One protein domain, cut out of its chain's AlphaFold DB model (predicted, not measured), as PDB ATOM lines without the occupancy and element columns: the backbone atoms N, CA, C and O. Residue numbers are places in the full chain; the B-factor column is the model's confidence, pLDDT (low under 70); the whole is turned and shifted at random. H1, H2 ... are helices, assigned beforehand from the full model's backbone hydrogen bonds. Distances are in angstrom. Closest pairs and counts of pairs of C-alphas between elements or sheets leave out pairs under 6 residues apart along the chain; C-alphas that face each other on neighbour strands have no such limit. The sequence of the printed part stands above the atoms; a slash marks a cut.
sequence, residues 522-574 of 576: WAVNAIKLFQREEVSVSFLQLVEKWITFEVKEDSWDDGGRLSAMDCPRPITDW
ATOM      1  N   TRP A 522     -15.246  21.570 -25.214       85.62
ATOM      2  CA  TRP A 522     -14.792  22.045 -26.521       85.62
ATOM      3  C   TRP A 522     -14.980  23.562 -26.673       85.62
ATOM      4  O   TRP A 522     -14.041  24.222 -27.107       85.62
ATOM      5  N   ALA A 523     -16.102  24.133 -26.219       86.00
ATOM      6  CA  ALA A 523     -16.375  25.571 -26.294       86.00
ATOM      7  C   ALA A 523     -15.416  26.368 -25.393       86.00
ATOM      8  O   ALA A 523     -14.793  27.341 -25.822       86.00
ATOM      9  N   VAL A 524     -15.189  25.876 -24.168       89.06
ATOM     10  CA  VAL A 524     -14.193  26.432 -23.234       89.06
ATOM     11  C   VAL A 524     -12.777  26.398 -23.830       89.06
ATOM     12  O   VAL A 524     -12.000  27.337 -23.648       89.06
ATOM     13  N   ASN A 525     -12.415  25.319 -24.530       83.38
ATOM     14  CA  ASN A 525     -11.107  25.188 -25.172       83.38
ATOM     15  C   ASN A 525     -10.978  26.063 -26.427       83.38
ATOM     16  O   ASN A 525      -9.910  26.633 -26.633       83.38
ATOM     17  N   ALA A 526     -12.048  26.210 -27.211       82.38
ATOM     18  CA  ALA A 526     -12.099  27.076 -28.383       82.38
ATOM     19  C   ALA A 526     -11.808  28.533 -27.997       82.38
ATOM     20  O   ALA A 526     -10.840  29.105 -28.495       82.38
ATOM     21  N   ILE A 527     -12.537  29.100 -27.024       85.81
ATOM     22  CA  ILE A 527     -12.260  30.461 -26.525       85.81
ATOM     23  C   ILE A 527     -10.806  30.587 -26.048       85.81
ATOM     24  O   ILE A 527     -10.117  31.535 -26.414       85.81
ATOM     25  N   LYS A 528     -10.299  29.623 -25.265       85.31
ATOM     26  CA  LYS A 528      -8.911  29.653 -24.764       85.31
ATOM     27  C   LYS A 528      -7.856  29.585 -25.869       85.31
ATOM     28  O   LYS A 528      -6.744  30.056 -25.646       85.31
ATOM     29  N   LEU A 529      -8.166  28.976 -27.011       80.19
ATOM     30  CA  LEU A 529      -7.284  28.926 -28.175       80.19
ATOM     31  C   LEU A 529      -7.323  30.267 -28.922       80.19
ATOM     32  O   LEU A 529      -6.278  30.887 -29.102       80.19
ATOM     33  N   PHE A 530      -8.520  30.789 -29.211       81.56
ATOM     34  CA  PHE A 530      -8.708  32.085 -29.879       81.56
ATOM     35  C   PHE A 530      -8.320  33.311 -29.029       81.56
ATOM     36  O   PHE A 530      -8.151  34.395 -29.571       81.56
ATOM     37  N   GLN A 531      -8.147  33.158 -27.712       81.12
ATOM     38  CA  GLN A 531      -7.545  34.169 -26.829       81.12
ATOM     39  C   GLN A 531      -6.007  34.101 -26.764       81.12
ATOM     40  O   GLN A 531      -5.382  35.006 -26.213       81.12
ATOM     41  N   ARG A 532      -5.387  33.014 -27.245       75.75
ATOM     42  CA  ARG A 532      -3.922  32.822 -27.245       75.75
ATOM     43  C   ARG A 532      -3.290  33.160 -28.584       75.75
ATOM     44  O   ARG A 532      -2.182  33.685 -28.615       75.75
ATOM     45  N   GLU A 533      -3.967  32.800 -29.661       73.38
ATOM     46  CA  GLU A 533      -3.619  33.203 -31.015       73.38
ATOM     47  C   GLU A 533      -4.250  34.581 -31.270       73.38
ATOM     48  O   GLU A 533      -5.375  34.827 -30.842       73.38
ATOM     49  N   GLU A 534      -3.537  35.505 -31.925       83.12
ATOM     50  CA  GLU A 534      -4.033  36.865 -32.219       83.12
ATOM     51  C   GLU A 534      -5.051  36.839 -33.378       83.12
ATOM     52  O   GLU A 534      -4.827  37.381 -34.461       83.12
ATOM     53  N   VAL A 535      -6.166  36.134 -33.175       84.00
ATOM     54  CA  VAL A 535      -7.188  35.891 -34.198       84.00
ATOM     55  C   VAL A 535      -8.079  37.124 -34.368       84.00
ATOM     56  O   VAL A 535      -8.324  37.882 -33.427       84.00
ATOM     57  N   SER A 536      -8.562  37.358 -35.590       85.50
ATOM     58  CA  SER A 536      -9.359  38.541 -35.911       85.50
ATOM     59  C   SER A 536     -10.646  38.631 -35.081       85.50
ATOM     60  O   SER A 536     -11.332  37.641 -34.825       85.50
ATOM     61  N   VAL A 537     -11.032  39.863 -34.731       82.56
ATOM     62  CA  VAL A 537     -12.261  40.158 -33.967       82.56
ATOM     63  C   VAL A 537     -13.513  39.583 -34.645       82.56
ATOM     64  O   VAL A 537     -14.425  39.122 -33.964       82.56
ATOM     65  N   SER A 538     -13.541  39.538 -35.980       79.19
ATOM     66  CA  SER A 538     -14.624  38.918 -36.753       79.19
ATOM     67  C   SER A 538     -14.783  37.417 -36.485       79.19
ATOM     68  O   SER A 538     -15.904  36.916 -36.492       79.19
ATOM     69  N   PHE A 539     -13.687  36.705 -36.213       80.94
ATOM     70  CA  PHE A 539     -13.719  35.282 -35.887       80.94
ATOM     71  C   PHE A 539     -14.187  35.046 -34.445       80.94
ATOM     72  O   PHE A 539     -15.012  34.170 -34.195       80.94
ATOM     73  N   LEU A 540     -13.741  35.882 -33.499       84.06
ATOM     74  CA  LEU A 540     -14.241  35.860 -32.119       84.06
ATOM     75  C   LEU A 540     -15.760  36.093 -32.066       84.06
ATOM     76  O   LEU A 540     -16.463  35.353 -31.386       84.06
ATOM     77  N   GLN A 541     -16.281  37.040 -32.856       84.38
ATOM     78  CA  GLN A 541     -17.724  37.283 -32.994       84.38
ATOM     79  C   GLN A 541     -18.490  36.109 -33.628       84.38
ATOM     80  O   GLN A 541     -19.678  35.935 -33.352       84.38
ATOM     81  N   LEU A 542     -17.853  35.305 -34.488       84.19
ATOM     82  CA  LEU A 542     -18.468  34.097 -35.046       84.19
ATOM     83  C   LEU A 542     -18.598  33.008 -33.972       84.19
ATOM     84  O   LEU A 542     -19.672  32.434 -33.810       84.19
ATOM     85  N   VAL A 543     -17.534  32.786 -33.193       84.19
ATOM     86  CA  VAL A 543     -17.516  31.837 -32.066       84.19
ATOM     87  C   VAL A 543     -18.500  32.260 -30.970       84.19
ATOM     88  O   VAL A 543     -19.235  31.423 -30.456       84.19
ATOM     89  N   GLU A 544     -18.590  33.557 -30.665       85.94
ATOM     90  CA  GLU A 544     -19.585  34.123 -29.746       85.94
ATOM     91  C   GLU A 544     -21.020  33.853 -30.213       85.94
ATOM     92  O   GLU A 544     -21.843  33.375 -29.432       85.94
ATOM     93  N   LYS A 545     -21.322  34.086 -31.498       86.50
ATOM     94  CA  LYS A 545     -22.648  33.800 -32.067       86.50
ATOM     95  C   LYS A 545     -22.977  32.312 -32.066       86.50
ATOM     96  O   LYS A 545     -24.133  31.967 -31.842       86.50
ATOM     97  N   TRP A 546     -21.986  31.452 -32.292       84.06
ATOM     98  CA  TRP A 546     -22.152  30.003 -32.218       84.06
ATOM     99  C   TRP A 546     -22.482  29.553 -30.792       84.06
ATOM    100  O   TRP A 546     -23.524  28.948 -30.578       84.06
ATOM    101  N   ILE A 547     -21.679  29.947 -29.802       86.88
ATOM    102  CA  ILE A 547     -21.961  29.694 -28.380       86.88
ATOM    103  C   ILE A 547     -23.358  30.203 -27.998       86.88
ATOM    104  O   ILE A 547     -24.134  29.475 -27.391       86.88
ATOM    105  N   THR A 548     -23.700  31.435 -28.387       85.50
ATOM    106  CA  THR A 548     -25.021  32.031 -28.112       85.50
ATOM    107  C   THR A 548     -26.169  31.219 -28.720       85.50
ATOM    108  O   THR A 548     -27.255  31.173 -28.146       85.50
ATOM    109  N   PHE A 549     -25.947  30.583 -29.874       86.25
ATOM    110  CA  PHE A 549     -26.927  29.713 -30.518       86.25
ATOM    111  C   PHE A 549     -27.115  28.400 -29.747       86.25
ATOM    112  O   PHE A 549     -28.244  28.089 -29.385       86.25
ATOM    113  N   GLU A 550     -26.031  27.697 -29.413       87.25
ATOM    114  CA  GLU A 550     -26.086  26.434 -28.654       87.25
ATOM    115  C   GLU A 550     -26.754  26.625 -27.276       87.25
ATOM    116  O   GLU A 550     -27.629  25.856 -26.888       87.25
ATOM    117  N   VAL A 551     -26.424  27.721 -26.572       86.56
ATOM    118  CA  VAL A 551     -27.073  28.116 -25.302       86.56
ATOM    119  C   VAL A 551     -28.575  28.355 -25.466       86.56
ATOM    120  O   VAL A 551     -29.345  28.118 -24.539       86.56
ATOM    121  N   LYS A 552     -29.006  28.870 -26.620       85.94
ATOM    122  CA  LYS A 552     -30.410  29.214 -26.871       85.94
ATOM    123  C   LYS A 552     -31.259  27.989 -27.214       85.94
ATOM    124  O   LYS A 552     -32.441  27.985 -26.878       85.94
ATOM    125  N   GLU A 553     -30.689  27.000 -27.896       85.31
ATOM    126  CA  GLU A 553     -31.393  25.764 -28.260       85.31
ATOM    127  C   GLU A 553     -31.333  24.691 -27.147       85.31
ATOM    128  O   GLU A 553     -31.984  23.656 -27.270       85.31
ATOM    129  N   ASP A 554     -30.609  24.953 -26.044       80.25
ATOM    130  CA  ASP A 554     -30.432  24.054 -24.880       80.25
ATOM    131  C   ASP A 554     -29.871  22.668 -25.278       80.25
ATOM    132  O   ASP A 554     -30.086  21.646 -24.625       80.25
ATOM    133  N   SER A 555     -29.152  22.634 -26.407       75.12
ATOM    134  CA  SER A 555     -28.793  21.428 -27.156       75.12
ATOM    135  C   SER A 555     -27.280  21.236 -27.245       75.12
ATOM    136  O   SER A 555     -26.724  21.057 -28.328       75.12
ATOM    137  N   TRP A 556     -26.596  21.260 -26.101       78.88
ATOM    138  CA  TRP A 556     -25.173  20.923 -26.013       78.88
ATOM    139  C   TRP A 556     -24.934  19.421 -26.263       78.88
ATOM    140  O   TRP A 556     -24.616  18.666 -25.345       78.88
ATOM    141  N   ASP A 557     -25.080  18.973 -27.511       71.06
ATOM    142  CA  ASP A 557     -24.846  17.582 -27.892       71.06
ATOM    143  C   ASP A 557     -23.349  17.237 -27.748       71.06
ATOM    144  O   ASP A 557     -22.496  17.607 -28.565       71.06
ATOM    145  N   ASP A 558     -23.022  16.481 -26.694       60.56
ATOM    146  CA  ASP A 558     -21.660  16.055 -26.324       60.56
ATOM    147  C   ASP A 558     -20.927  15.269 -27.438       60.56
ATOM    148  O   ASP A 558     -19.710  15.082 -27.381       60.56
ATOM    149  N   GLY A 559     -21.643  14.823 -28.477       59.59
ATOM    150  CA  GLY A 559     -21.109  14.050 -29.601       59.59
ATOM    151  C   GLY A 559     -20.103  14.790 -30.496       59.59
ATOM    152  O   GLY A 559     -19.490  14.157 -31.357       59.59
ATOM    153  N   GLY A 560     -19.927  16.110 -30.337       54.41
ATOM    154  CA  GLY A 560     -18.894  16.893 -31.036       54.41
ATOM    155  C   GLY A 560     -18.999  16.882 -32.570       54.41
ATOM    156  O   GLY A 560     -18.038  17.209 -33.268       54.41
ATOM    157  N   ARG A 561     -20.156  16.475 -33.100       53.78
ATOM    158  CA  ARG A 561     -20.477  16.376 -34.524       53.78
ATOM    159  C   ARG A 561     -21.770  17.129 -34.780       53.78
ATOM    160  O   ARG A 561     -22.849  16.592 -34.558       53.78
ATOM    161  N   LEU A 562     -21.636  18.352 -35.278       54.56
ATOM    162  CA  LEU A 562     -22.774  19.141 -35.728       54.56
ATOM    163  C   LEU A 562     -23.517  18.411 -36.854       54.56
ATOM    164  O   LEU A 562     -22.915  17.989 -37.846       54.56
ATOM    165  N   SER A 563     -24.838  18.321 -36.716       53.59
ATOM    166  CA  SER A 563     -25.731  18.129 -37.856       53.59
ATOM    167  C   SER A 563     -25.606  19.350 -38.768       53.59
ATOM    168  O   SER A 563     -25.881  20.478 -38.358       53.59
ATOM    169  N   ALA A 564     -25.216  19.141 -40.028       54.22
ATOM    170  CA  ALA A 564     -25.135  20.224 -41.012       54.22
ATOM    171  C   ALA A 564     -26.511  20.837 -41.361       54.22
ATOM    172  O   ALA A 564     -26.562  21.853 -42.049       54.22
ATOM    173  N   MET A 565     -27.618  20.228 -40.909       53.59
ATOM    174  CA  MET A 565     -28.983  20.699 -41.169       53.59
ATOM    175  C   MET A 565     -29.375  21.910 -40.308       53.59
ATOM    176  O   MET A 565     -30.187  22.720 -40.748       53.59
ATOM    177  N   ASP A 566     -28.797  22.042 -39.108       60.28
ATOM    178  CA  ASP A 566     -29.359  22.879 -38.034       60.28
ATOM    179  C   ASP A 566     -28.464  24.074 -37.650       60.28
ATOM    180  O   ASP A 566     -28.809  24.884 -36.791       60.28
ATOM    181  N   CYS A 567     -27.315  24.228 -38.313       63.62
ATOM    182  CA  CYS A 567     -26.375  25.314 -38.048       63.62
ATOM    183  C   CYS A 567     -26.876  26.677 -38.589       63.62
ATOM    184  O   CYS A 567     -27.351  26.765 -39.728       63.62
ATOM    185  N   PRO A 568     -26.707  27.785 -37.838       57.72
ATOM    186  CA  PRO A 568     -26.887  29.135 -38.363       57.72
ATOM    187  C   PRO A 568     -25.996  29.383 -39.583       57.72
ATOM    188  O   PRO A 568     -24.804  29.086 -39.536       57.72
ATOM    189  N   ARG A 569     -26.546  30.007 -40.638       57.16
ATOM    190  CA  ARG A 569     -25.845  30.235 -41.922       57.16
ATOM    191  C   ARG A 569     -24.365  30.634 -41.797       57.16
ATOM    192  O   ARG A 569     -23.568  29.927 -42.387       57.16
ATOM    193  N   PRO A 570     -23.945  31.626 -40.982       54.91
ATOM    194  CA  PRO A 570     -22.529  32.010 -40.892       54.91
ATOM    195  C   PRO A 570     -21.564  30.903 -40.428       54.91
ATOM    196  O   PRO A 570     -20.361  31.030 -40.626       54.91
ATOM    197  N   ILE A 571     -22.074  29.857 -39.771       49.59
ATOM    198  CA  ILE A 571     -21.315  28.681 -39.321       49.59
ATOM    199  C   ILE A 571     -21.369  27.597 -40.404       49.59
ATOM    200  O   ILE A 571     -20.351  26.991 -40.721       49.59
ATOM    201  N   THR A 572     -22.526  27.410 -41.044       58.88
ATOM    202  CA  THR A 572     -22.678  26.558 -42.236       58.88
ATOM    203  C   THR A 572     -21.766  27.015 -43.379       58.88
ATOM    204  O   THR A 572     -21.106  26.183 -43.992       58.88
ATOM    205  N   ASP A 573     -21.660  28.327 -43.596       58.56
ATOM    206  CA  ASP A 573     -20.799  29.001 -44.578       58.56
ATOM    207  C   ASP A 573     -19.301  28.996 -44.171       58.56
ATOM    208  O   ASP A 573     -18.457  29.510 -44.902       58.56
ATOM    209  N   TRP A 574     -18.966  28.474 -42.981       54.19
ATOM    210  CA  TRP A 574     -17.588  28.274 -42.500       54.19
ATOM    211  C   TRP A 574     -17.168  26.793 -42.493       54.19
ATOM    212  O   TRP A 574     -15.980  26.485 -42.599       54.19
TER     213      TRP A 574
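What this domain is: This is residues 522 to 574 of the 576 residues of an uncharacterized protein of Armillaria solidipes (UniProt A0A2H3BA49). A helical hairpin, in which the long helix H2 has H1 running back beside part of it, is joined by a short helix, H3, slanting across H2 on another side, with few contacts between the helices. A long loop, residues 554 to 568, leads from the far end of H2 round to H3, and the bend between H1 and H2 sticks out with residues 532 to 538. The printed part has 53 residues with three named helices, in the order H1, H2, H3, and no named strand; the class is all helix. It is compact, with a radius of gyration of the C-alphas of 11.4 A, and spans 31 by 21 by 18 A.

How they stand to each other: H2, residues 537 to 553, and H1, residues 522 to 530, only just touch, with 3 pairs of C-alphas within 8 A. Their closest C-alphas, those of Leu 540 and Phe 530, are 7.1 A apart, and H2 touches H1 with residues 540 to 547 alone. The two form a helical hairpin, at a shallow tilt of 12 degrees, opposite ways. H2 and H3, residues 569 to 574, also only just touch, with 3 such pairs, the closest being the C-alphas of Trp 546 and Ile 571 at 7.3 A. Here H2 takes part with residues 542 to 546 alone, and the tilt is steep, 53 degrees, opposite ways. H1 and H3 are apart. In H1 and H2 every O i to N i+4 pair is within hydrogen-bond range; in H3 1 of 2 is.

Where its parts are: H2 measures 24.6 A from C-alpha 537 at (-12.261, 40.158, -33.967) to C-alpha 553. H1 begins at C-alpha 522 at (-14.792, 22.045, -26.521) and measures 12.2 A. H3 measures 8.5 A and ends at C-alpha 574 at (-17.588, 28.274, -42.500).

The domain as a whole: The C-alphas farthest apart, of Arg 532 and Met 565, are 31.1 A apart. The printed part has no cut. H1 to H2 is a short link and H2 to H3 a long one. Mean pLDDT of the printed part is 74.5, and residues 558 to 574 are under 70.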